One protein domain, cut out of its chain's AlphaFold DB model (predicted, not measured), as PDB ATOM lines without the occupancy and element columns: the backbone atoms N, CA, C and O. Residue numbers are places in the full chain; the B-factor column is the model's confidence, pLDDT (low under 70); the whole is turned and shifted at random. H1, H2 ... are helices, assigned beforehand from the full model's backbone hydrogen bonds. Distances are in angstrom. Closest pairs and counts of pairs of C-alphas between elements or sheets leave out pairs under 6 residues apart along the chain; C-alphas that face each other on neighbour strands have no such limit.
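What this domain is: This is residues 21 to 98 of the 161 residues of an uncharacterized protein of Heliothis virescens (UniProt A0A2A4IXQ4). Two long helices, H3 and H4, meet near their ends as a V, and the shorter H1 and H2 form a second layer over it. H1 packs side by side on the far part of H4, while H2 packs on H3 at residues 58 to 65. The printed part has 78 residues with four named helices, in the order H1, H2, H3, H4, and no named strand: the class is all helix. It is flat, spanning 36 by 36 by 16 A, and only just loose, close to compact, with a radius of gyration of the C-alphas of 14.3 A.

How they stand to each other: H1, residues 21 to 34, touches H4, residues 73 to 96, at a shallow tilt of 14 degrees, opposite ways; their closest C-alphas, of Thr 29 and Ala 88, are 5.1 A apart. H1 is apart from H2, residues 37 to 46, and from H3, residues 52 to 70. H2 and H3 form a helical hairpin, touching at a steep tilt of 42 degrees, opposite ways; their closest C-alphas, of Val 45 and Arg 58, are 5.3 A apart, and H3 touches H2 with residues 58 to 65 alone. H2 and H4 are close but not clearly touching, about perpendicular at 80 degrees, with the C-alphas of Leu 37 and Ala 80 closest at 6.8 A. H3 and H4 are also close but not clearly touching, with the C-alphas of Phe 68 and Lys 76 closest at 6.3 A; their tilt of 38 degrees is only just steep, and they run opposite ways. In H1, H2, H3 and H4 every O i to N i+4 pair is within hydrogen-bond range.

Where its parts are: H1 begins at C-alpha 21, (196.274, 212.632, 181.725), and is 19.9 A long from first to last C-alpha; H2 is 14.1 A. H3 is 27.7 A and ends at C-alpha 70, (174.756, 180.090, 182.910). H4, the longest, is 34.2 A and ends at C-alpha 96, (191.134, 212.519, 186.338).

The domain as a whole: The two C-alphas farthest apart, of Ser 21 and Asp 70, are 39.0 A apart. The printed part has no cut, and its three links are tight. The mean pLDDT of the printed part is 87.6, and no printed residue is under 70.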
ATOM      1  N   SER A  21     197.408 213.236 181.015       77.69
ATOM      2  CA  SER A  21     196.274 212.632 181.725       77.69
ATOM      3  C   SER A  21     195.080 212.305 180.821       77.69
ATOM      4  O   SER A  21     194.462 211.248 180.981       77.69
ATOM      5  N   THR A  22     194.778 213.165 179.847       81.56
ATOM      6  CA  THR A  22     193.702 212.945 178.870       81.56
ATOM      7  C   THR A  22     194.066 211.796 177.936       81.56
ATOM      8  O   THR A  22     193.284 210.860 177.783       81.56
ATOM      9  N   VAL A  23     195.291 211.809 177.400       85.81
ATOM     10  CA  VAL A  23     195.792 210.760 176.497       85.81
ATOM     11  C   VAL A  23     195.858 209.402 177.203       85.81
ATOM     12  O   VAL A  23     195.438 208.392 176.641       85.81
ATOM     13  N   ILE A  24     196.336 209.358 178.452       86.50
ATOM     14  CA  ILE A  24     196.365 208.125 179.250       86.50
ATOM     15  C   ILE A  24     194.944 207.619 179.488       86.50
ATOM     16  O   ILE A  24     194.691 206.437 179.280       86.50
ATOM     17  N   SER A  25     194.010 208.485 179.891       85.50
ATOM     18  CA  SER A  25     192.624 208.079 180.169       85.50
ATOM     19  C   SER A  25     191.931 207.510 178.929       85.50
ATOM     20  O   SER A  25     191.212 206.512 179.021       85.50
ATOM     21  N   GLU A  26     192.183 208.102 177.763       88.19
ATOM     22  CA  GLU A  26     191.685 207.617 176.479       88.19
ATOM     23  C   GLU A  26     192.276 206.245 176.132       88.19
ATOM     24  O   GLU A  26     191.526 205.297 175.893       88.19
ATOM     25  N   LYS A  27     193.604 206.087 176.213       88.69
ATOM     26  CA  LYS A  27     194.274 204.799 175.955       88.69
ATOM     27  C   LYS A  27     193.869 203.700 176.925       88.69
ATOM     28  O   LYS A  27     193.745 202.541 176.532       88.69
ATOM     29  N   LEU A  28     193.630 204.043 178.183       87.31
ATOM     30  CA  LEU A  28     193.176 203.102 179.199       87.31
ATOM     31  C   LEU A  28     191.730 202.659 178.938       87.31
ATOM     32  O   LEU A  28     191.415 201.476 179.050       87.31
ATOM     33  N   THR A  29     190.871 203.594 178.527       89.00
ATOM     34  CA  THR A  29     189.493 203.307 178.105       89.00
ATOM     35  C   THR A  29     189.476 202.395 176.878       89.00
ATOM     36  O   THR A  29     188.765 201.391 176.867       89.00
ATOM     37  N   GLU A  30     190.315 202.687 175.882       90.00
ATOM     38  CA  GLU A  30     190.504 201.862 174.683       90.00
ATOM     39  C   GLU A  30     191.007 200.451 175.044       90.00
ATOM     40  O   GLU A  30     190.500 199.449 174.536       90.00
ATOM     41  N   SER A  31     191.957 200.346 175.978       90.50
ATOM     42  CA  SER A  31     192.478 199.062 176.457       90.50
ATOM     43  C   SER A  31     191.404 198.226 177.163       90.50
ATOM     44  O   SER A  31     191.275 197.036 176.875       90.50
ATOM     45  N   ILE A  32     190.575 198.839 178.017       90.88
ATOM     46  CA  ILE A  32     189.459 198.158 178.695       90.88
ATOM     47  C   ILE A  32     188.392 197.711 177.692       90.88
ATOM     48  O   ILE A  32     187.873 196.598 177.803       90.88
ATOM     49  N   ALA A  33     188.075 198.540 176.695       87.25
ATOM     50  CA  ALA A  33     187.109 198.191 175.657       87.25
ATOM     51  C   ALA A  33     187.540 196.928 174.888       87.25
ATOM     52  O   ALA A  33     186.730 196.020 174.670       87.25
ATOM     53  N   ASN A  34     188.833 196.824 174.577       89.12
ATOM     54  CA  ASN A  34     189.428 195.692 173.864       89.12
ATOM     55  C   ASN A  34     189.808 194.505 174.767       89.12
ATOM     56  O   ASN A  34     190.237 193.466 174.271       89.12
ATOM     57  N   MET A  35     189.642 194.624 176.086       89.44
ATOM     58  CA  MET A  35     190.031 193.583 177.033       89.44
ATOM     59  C   MET A  35     189.137 192.344 176.909       89.44
ATOM     60  O   MET A  35     187.904 192.437 176.854       89.44
ATOM     61  N   ASP A  36     189.759 191.168 176.943       90.25
ATOM     62  CA  ASP A  36     189.052 189.913 177.168       90.25
ATOM     63  C   ASP A  36     188.758 189.773 178.665       90.25
ATOM     64  O   ASP A  36     189.590 189.321 179.463       90.25
ATOM     65  N   LEU A  37     187.570 190.241 179.051       87.19
ATOM     66  CA  LEU A  37     187.124 190.242 180.439       87.19
ATOM     67  C   LEU A  37     187.138 188.824 181.020       87.19
ATOM     68  O   LEU A  37     187.579 188.642 182.148       87.19
ATOM     69  N   LEU A  38     186.714 187.818 180.256       86.44
ATOM     70  CA  LEU A  38     186.564 186.456 180.754       86.44
ATOM     71  C   LEU A  38     187.919 185.826 181.063       86.44
ATOM     72  O   LEU A  38     188.127 185.333 182.172       86.44
ATOM     73  N   ASN A  39     188.866 185.925 180.134       89.56
ATOM     74  CA  ASN A  39     190.225 185.443 180.366       89.56
ATOM     75  C   ASN A  39     190.916 186.203 181.508       89.56
ATOM     76  O   ASN A  39     191.688 185.619 182.267       89.56
ATOM     77  N   THR A  40     190.619 187.493 181.675       90.38
ATOM     78  CA  THR A  40     191.167 188.302 182.773       90.38
ATOM     79  C   THR A  40     190.605 187.867 184.128       90.38
ATOM     80  O   THR A  40     191.370 187.643 185.065       90.38
ATOM     81  N   LEU A  41     189.286 187.669 184.229       88.25
ATOM     82  CA  LEU A  41     188.632 187.153 185.436       88.25
ATOM     83  C   LEU A  41     189.130 185.744 185.787       88.25
ATOM     84  O   LEU A  41     189.422 185.472 186.949       88.25
ATOM     85  N   GLN A  42     189.288 184.863 184.794       88.19
ATOM     86  CA  GLN A  42     189.835 183.520 185.000       88.19
ATOM     87  C   GLN A  42     191.272 183.556 185.520       88.19
ATOM     88  O   GLN A  42     191.586 182.844 186.471       88.19
ATOM     89  N   LYS A  43     192.132 184.410 184.952       90.12
ATOM     90  CA  LYS A  43     193.507 184.589 185.439       90.12
ATOM     91  C   LYS A  43     193.536 185.092 186.878       90.12
ATOM     92  O   LYS A  43     194.274 184.533 187.673       90.12
ATOM     93  N   MET A  44     192.704 186.074 187.231       86.75
ATOM     94  CA  MET A  44     192.620 186.573 188.610       86.75
ATOM     95  C   MET A  44     192.137 185.506 189.596       86.75
ATOM     96  O   MET A  44     192.597 185.483 190.731       86.75
ATOM     97  N   VAL A  45     191.247 184.605 189.171       87.81
ATOM     98  CA  VAL A  45     190.807 183.475 190.002       87.81
ATOM     99  C   VAL A  45     191.873 182.384 190.123       87.81
ATOM    100  O   VAL A  45     191.925 181.694 191.139       87.81
ATOM    101  N   ALA A  46     192.695 182.206 189.091       86.69
ATOM    102  CA  ALA A  46     193.774 181.223 189.064       86.69
ATOM    103  C   ALA A  46     195.023 181.672 189.841       86.69
ATOM    104  O   ALA A  46     195.837 180.827 190.207       86.69
ATOM    105  N   THR A  47     195.184 182.973 190.094       87.62
ATOM    106  CA  THR A  47     196.260 183.502 190.937       87.62
ATOM    107  C   THR A  47     196.095 183.017 192.380       87.62
ATOM    108  O   THR A  47     194.996 183.057 192.940       87.62
ATOM    109  N   GLU A  48     197.190 182.562 192.994       80.00
ATOM    110  CA  GLU A  48     197.198 182.199 194.413       80.00
ATOM    111  C   GLU A  48     196.915 183.434 195.290       80.00
ATOM    112  O   GLU A  48     197.518 184.490 195.075       80.00
ATOM    113  N   PRO A  49     195.996 183.336 196.264       78.44
ATOM    114  CA  PRO A  49     195.707 184.437 197.165       78.44
ATOM    115  C   PRO A  49     196.851 184.605 198.164       78.44
ATOM    116  O   PRO A  49     197.298 183.641 198.782       78.44
ATOM    117  N   GLY A  50     197.316 185.843 198.320       73.94
ATOM    118  CA  GLY A  50     198.350 186.189 199.298       73.94
ATOM    119  C   GLY A  50     197.812 186.427 200.713       73.94
ATOM    120  O   GLY A  50     198.597 186.449 201.657       73.94
ATOM    121  N   ASP A  51     196.498 186.609 200.864       84.88
ATOM    122  CA  ASP A  51     195.826 186.969 202.114       84.88
ATOM    123  C   ASP A  51     194.342 186.537 202.122       84.88
ATOM    124  O   ASP A  51     193.781 186.118 201.101       84.88
ATOM    125  N   GLU A  52     193.700 186.631 203.292       81.25
ATOM    126  CA  GLU A  52     192.290 186.262 203.498       81.25
ATOM    127  C   GLU A  52     191.313 187.138 202.687       81.25
ATOM    128  O   GLU A  52     190.253 186.670 202.269       81.25
ATOM    129  N   GLU A  53     191.651 188.400 202.407       81.94
ATOM    130  CA  GLU A  53     190.797 189.288 201.606       81.94
ATOM    131  C   GLU A  53     190.770 188.858 200.130       81.94
ATOM    132  O   GLU A  53     189.716 188.861 199.482       81.94
ATOM    133  N   SER A  54     191.913 188.415 199.611       85.75
ATOM    134  CA  SER A  54     192.080 187.890 198.257       85.75
ATOM    135  C   SER A  54     191.316 186.582 198.053       85.75
ATOM    136  O   SER A  54     190.735 186.378 196.985       85.75
ATOM    137  N   GLU A  55     191.246 185.723 199.075       86.38
ATOM    138  CA  GLU A  55     190.393 184.523 199.083       86.38
ATOM    139  C   GLU A  55     188.911 184.898 198.893       86.38
ATOM    140  O   GLU A  55     188.243 184.374 197.996       86.38
ATOM    141  N   VAL A  56     188.408 185.880 199.654       88.38
ATOM    142  CA  VAL A  56     187.013 186.349 199.555       88.38
ATOM    143  C   VAL A  56     186.713 186.951 198.182       88.38
ATOM    144  O   VAL A  56     185.641 186.725 197.608       88.38
ATOM    145  N   VAL A  57     187.641 187.735 197.629       88.62
ATOM    146  CA  VAL A  57     187.499 188.302 196.280       88.62
ATOM    147  C   VAL A  57     187.471 187.190 195.236       88.62
ATOM    148  O   VAL A  57     186.609 187.206 194.355       88.62
ATOM    149  N   ARG A  58     188.345 186.190 195.356       88.88
ATOM    150  CA  ARG A  58     188.396 185.041 194.448       88.88
ATOM    151  C   ARG A  58     187.080 184.272 194.433       88.88
ATOM    152  O   ARG A  58     186.588 183.937 193.358       88.88
ATOM    153  N   ASP A  59     186.479 184.033 195.592       90.88
ATOM    154  CA  ASP A  59     185.207 183.315 195.676       90.88
ATOM    155  C   ASP A  59     184.045 184.115 195.078       90.88
ATOM    156  O   ASP A  59     183.214 183.559 194.353       90.88
ATOM    157  N   LYS A  60     184.031 185.442 195.254       90.12
ATOM    158  CA  LYS A  60     183.080 186.314 194.546       90.12
ATOM    159  C   LYS A  60     183.282 186.261 193.031       90.12
ATOM    160  O   LYS A  60     182.304 186.151 192.294       90.12
ATOM    161  N   LEU A  61     184.528 186.293 192.557       90.56
ATOM    162  CA  LEU A  61     184.848 186.181 191.131       90.56
ATOM    163  C   LEU A  61     184.439 184.820 190.551       90.56
ATOM    164  O   LEU A  61     183.925 184.767 189.435       90.56
ATOM    165  N   ARG A  62     184.594 183.729 191.311       90.19
ATOM    166  CA  ARG A  62     184.076 182.401 190.940       90.19
ATOM    167  C   ARG A  62     182.557 182.411 190.797       90.19
ATOM    168  O   ARG A  62     182.049 181.880 189.814       90.19
ATOM    169  N   GLY A  63     181.844 183.048 191.727       92.44
ATOM    170  CA  GLY A  63     180.391 183.215 191.647       92.44
ATOM    171  C   GLY A  63     179.956 183.995 190.405       92.44
ATOM    172  O   GLY A  63     179.046 183.571 189.695       92.44
ATOM    173  N   VAL A  64     180.660 185.085 190.088       90.56
ATOM    174  CA  VAL A  64     180.425 185.875 188.869       90.56
ATOM    175  C   VAL A  64     180.694 185.050 187.607       90.56
ATOM    176  O   VAL A  64     179.897 185.099 186.678       90.56
ATOM    177  N   LEU A  65     181.770 184.254 187.567       89.31
ATOM    178  CA  LEU A  65     182.070 183.362 186.439       89.31
ATOM    179  C   LEU A  65     181.022 182.253 186.270       89.31
ATOM    180  O   LEU A  65     180.699 181.894 185.139       89.31
ATOM    181  N   ALA A  66     180.487 181.722 187.372       90.56
ATOM    182  CA  ALA A  66     179.416 180.730 187.338       90.56
ATOM    183  C   ALA A  66     178.125 181.330 186.762       90.56
ATOM    184  O   ALA A  66     177.604 180.797 185.785       90.56
ATOM    185  N   GLN A  67     177.678 182.484 187.276       89.81
ATOM    186  CA  GLN A  67     176.528 183.204 186.715       89.81
ATOM    187  C   GLN A  67     176.741 183.572 185.245       89.81
ATOM    188  O   GLN A  67     175.847 183.377 184.431       89.81
ATOM    189  N   PHE A  68     177.938 184.041 184.885       88.31
ATOM    190  CA  PHE A  68     178.263 184.383 183.505       88.31
ATOM    191  C   PHE A  68     178.155 183.182 182.562       88.31
ATOM    192  O   PHE A  68     177.723 183.334 181.425       88.31
ATOM    193  N   ARG A  69     178.550 181.983 183.002       87.06
ATOM    194  CA  ARG A  69     178.462 180.768 182.182       87.06
ATOM    195  C   ARG A  69     177.014 180.351 181.924       87.06
ATOM    196  O   ARG A  69     176.720 179.912 180.813       87.06
ATOM    197  N   ASP A  70     176.159 180.517 182.928       90.38
ATOM    198  CA  ASP A  70     174.756 180.090 182.910       90.38
ATOM    199  C   ASP A  70     173.822 181.123 182.235       90.38
ATOM    200  O   ASP A  70     172.649 180.844 181.994       90.38
ATOM    201  N   MET A  71     174.345 182.305 181.894       90.44
ATOM    202  CA  MET A  71     173.676 183.340 181.096       90.44
ATOM    203  C   MET A  71     173.617 182.987 179.598       90.44
ATOM    204  O   MET A  71     174.477 182.268 179.074       90.44
ATOM    205  N   SER A  72     172.632 183.544 178.883       92.69
ATOM    206  CA  SER A  72     172.560 183.451 177.418       92.69
ATOM    207  C   SER A  72     173.709 184.217 176.746       92.69
ATOM    208  O   SER A  72     174.357 185.061 177.367       92.69
ATOM    209  N   ASP A  73     173.990 183.940 175.472       89.81
ATOM    210  CA  ASP A  73     175.079 184.625 174.756       89.81
ATOM    211  C   ASP A  73     174.818 186.131 174.570       89.81
ATOM    212  O   ASP A  73     175.756 186.933 174.588       89.81
ATOM    213  N   GLU A  74     173.547 186.531 174.492       90.62
ATOM    214  CA  GLU A  74     173.120 187.934 174.470       90.62
ATOM    215  C   GLU A  74     173.367 188.609 175.829       90.62
ATOM    216  O   GLU A  74     174.015 189.660 175.894       90.62
ATOM    217  N   ASP A  75     172.968 187.961 176.928       91.19
ATOM    218  CA  ASP A  75     173.188 188.466 178.290       91.19
ATOM    219  C   ASP A  75     174.682 188.558 178.628       91.19
ATOM    220  O   ASP A  75     175.130 189.486 179.308       91.19
ATOM    221  N   LYS A  76     175.492 187.610 178.138       90.31
ATOM    222  CA  LYS A  76     176.955 187.624 178.279       90.31
ATOM    223  C   LYS A  76     177.567 188.846 177.606       90.31
ATOM    224  O   LYS A  76     178.444 189.489 178.193       90.31
ATOM    225  N   ALA A  77     177.112 189.180 176.400       89.94
ATOM    226  CA  ALA A  77     177.570 190.367 175.689       89.94
ATOM    227  C   ALA A  77     177.179 191.651 176.440       89.94
ATOM    228  O   ALA A  77     178.011 192.547 176.607       89.94
ATOM    229  N   GLU A  78     175.951 191.721 176.960       92.19
ATOM    230  CA  GLU A  78     175.476 192.870 177.734       92.19
ATOM    231  C   GLU A  78     176.234 193.027 179.059       92.19
ATOM    232  O   GLU A  78     176.666 194.130 179.409       92.19
ATOM    233  N   PHE A  79     176.462 191.931 179.780       91.38
ATOM    234  CA  PHE A  79     177.263 191.925 180.999       91.38
ATOM    235  C   PHE A  79     178.685 192.416 180.730       91.38
ATOM    236  O   PHE A  79     179.160 193.335 181.400       91.38
ATOM    237  N   ALA A  80     179.359 191.851 179.722       90.62
ATOM    238  CA  ALA A  80     180.717 192.248 179.367       90.62
ATOM    239  C   ALA A  80     180.785 193.739 179.018       90.62
ATOM    240  O   ALA A  80     181.694 194.436 179.473       90.62
ATOM    241  N   LYS A  81     179.795 194.246 178.275       92.06
ATOM    242  CA  LYS A  81     179.672 195.667 177.944       92.06
ATOM    243  C   LYS A  81     179.519 196.531 179.199       92.06
ATOM    244  O   LYS A  81     180.320 197.442 179.391       92.06
ATOM    245  N   LYS A  82     178.576 196.211 180.091       92.06
ATOM    246  CA  LYS A  82     178.341 196.965 181.337       92.06
ATOM    247  C   LYS A  82     179.565 196.992 182.248       92.06
ATOM    248  O   LYS A  82     179.875 198.031 182.827       92.06
ATOM    249  N   ILE A  83     180.278 195.872 182.372       91.19
ATOM    250  CA  ILE A  83     181.503 195.810 183.174       91.19
ATOM    251  C   ILE A  83     182.612 196.652 182.539       91.19
ATOM    252  O   ILE A  83     183.246 197.432 183.245       91.19
ATOM    253  N   LYS A  84     182.824 196.549 181.222       91.69
ATOM    254  CA  LYS A  84     183.820 197.362 180.506       91.69
ATOM    255  C   LYS A  84     183.528 198.855 180.638       91.69
ATOM    256  O   LYS A  84     184.422 199.614 180.998       91.69
ATOM    257  N   GLU A  85     182.284 199.268 180.420       91.69
ATOM    258  CA  GLU A  85     181.855 200.665 180.557       91.69
ATOM    259  C   GLU A  85     181.987 201.164 182.000       91.69
ATOM    260  O   GLU A  85     182.529 202.244 182.243       91.69
ATOM    261  N   GLY A  86     181.559 200.361 182.978       90.94
ATOM    262  CA  GLY A  86     181.672 200.692 184.396       90.94
ATOM    263  C   GLY A  86     183.125 200.820 184.861       90.94
ATOM    264  O   GLY A  86     183.449 201.750 185.604       90.94
ATOM    265  N   LEU A  87     184.008 199.926 184.407       91.12
ATOM    266  CA  LEU A  87     185.444 199.983 184.687       91.12
ATOM    267  C   LEU A  87     186.091 201.194 184.021       91.12
ATOM    268  O   LEU A  87     186.779 201.946 184.705       91.12
ATOM    269  N   ALA A  88     185.837 201.421 182.730       90.75
ATOM    270  CA  ALA A  88     186.369 202.569 182.005       90.75
ATOM    271  C   ALA A  88     185.949 203.891 182.663       90.75
ATOM    272  O   ALA A  88     186.788 204.748 182.929       90.75
ATOM    273  N   SER A  89     184.668 204.020 183.011       89.75
ATOM    274  CA  SER A  89     184.128 205.208 183.672       89.75
ATOM    275  C   SER A  89     184.746 205.432 185.054       89.75
ATOM    276  O   SER A  89     185.273 206.511 185.330       89.75
ATOM    277  N   LYS A  90     184.769 204.406 185.920       88.31
ATOM    278  CA  LYS A  90     185.359 204.533 187.262       88.31
ATOM    279  C   LYS A  90     186.854 204.813 187.213       88.31
ATOM    280  O   LYS A  90     187.343 205.593 188.027       88.31
ATOM    281  N   LEU A  91     187.577 204.185 186.291       86.50
ATOM    282  CA  LEU A  91     189.018 204.343 186.179       86.50
ATOM    283  C   LEU A  91     189.382 205.710 185.603       86.50
ATOM    284  O   LEU A  91     190.251 206.370 186.159       86.50
ATOM    285  N   SER A  92     188.658 206.179 184.584       84.88
ATOM    286  CA  SER A  92     188.786 207.542 184.059       84.88
ATOM    287  C   SER A  92     188.495 208.589 185.139       84.88
ATOM    288  O   SER A  92     189.281 209.514 185.335       84.88
ATOM    289  N   LEU A  93     187.433 208.402 185.931       85.06
ATOM    290  CA  LEU A  93     187.085 209.314 187.025       85.06
ATOM    291  C   LEU A  93     188.154 209.318 188.122       85.06
ATOM    292  O   LEU A  93     188.537 210.381 188.607       85.06
ATOM    293  N   ARG A  94     188.673 208.140 188.493       84.88
ATOM    294  CA  ARG A  94     189.796 208.027 189.429       84.88
ATOM    295  C   ARG A  94     191.031 208.720 188.875       84.88
ATOM    296  O   ARG A  94     191.575 209.535 189.592       84.88
ATOM    297  N   LEU A  95     191.447 208.446 187.639       81.12
ATOM    298  CA  LEU A  95     192.634 209.053 187.026       81.12
ATOM    299  C   LEU A  95     192.523 210.573 186.934       81.12
ATOM    300  O   LEU A  95     193.454 211.271 187.322       81.12
ATOM    301  N   LYS A  96     191.381 211.081 186.466       76.62
ATOM    302  CA  LYS A  96     191.134 212.519 186.338       76.62
ATOM    303  C   LYS A  96     191.181 213.238 187.687       76.62
ATOM    304  O   LYS A  96     191.632 214.372 187.753       76.62
ATOM    305  N   ASN A  97     190.737 212.570 188.749       76.19
ATOM    306  CA  ASN A  97     190.715 213.128 190.098       76.19
ATOM    307  C   ASN A  97     191.959 212.764 190.925       76.19
ATOM    308  O   ASN A  97     191.989 213.063 192.118       76.19
ATOM    309  N   ASN A  98     192.953 212.078 190.349       71.88
ATOM    310  CA  ASN A  98     194.105 211.593 191.101       71.88
ATOM    311  C   ASN A  98     195.308 212.527 190.944       71.88
ATOM    312  O   ASN A  98     195.910 212.618 189.873       71.88
TER     313      ASN A  98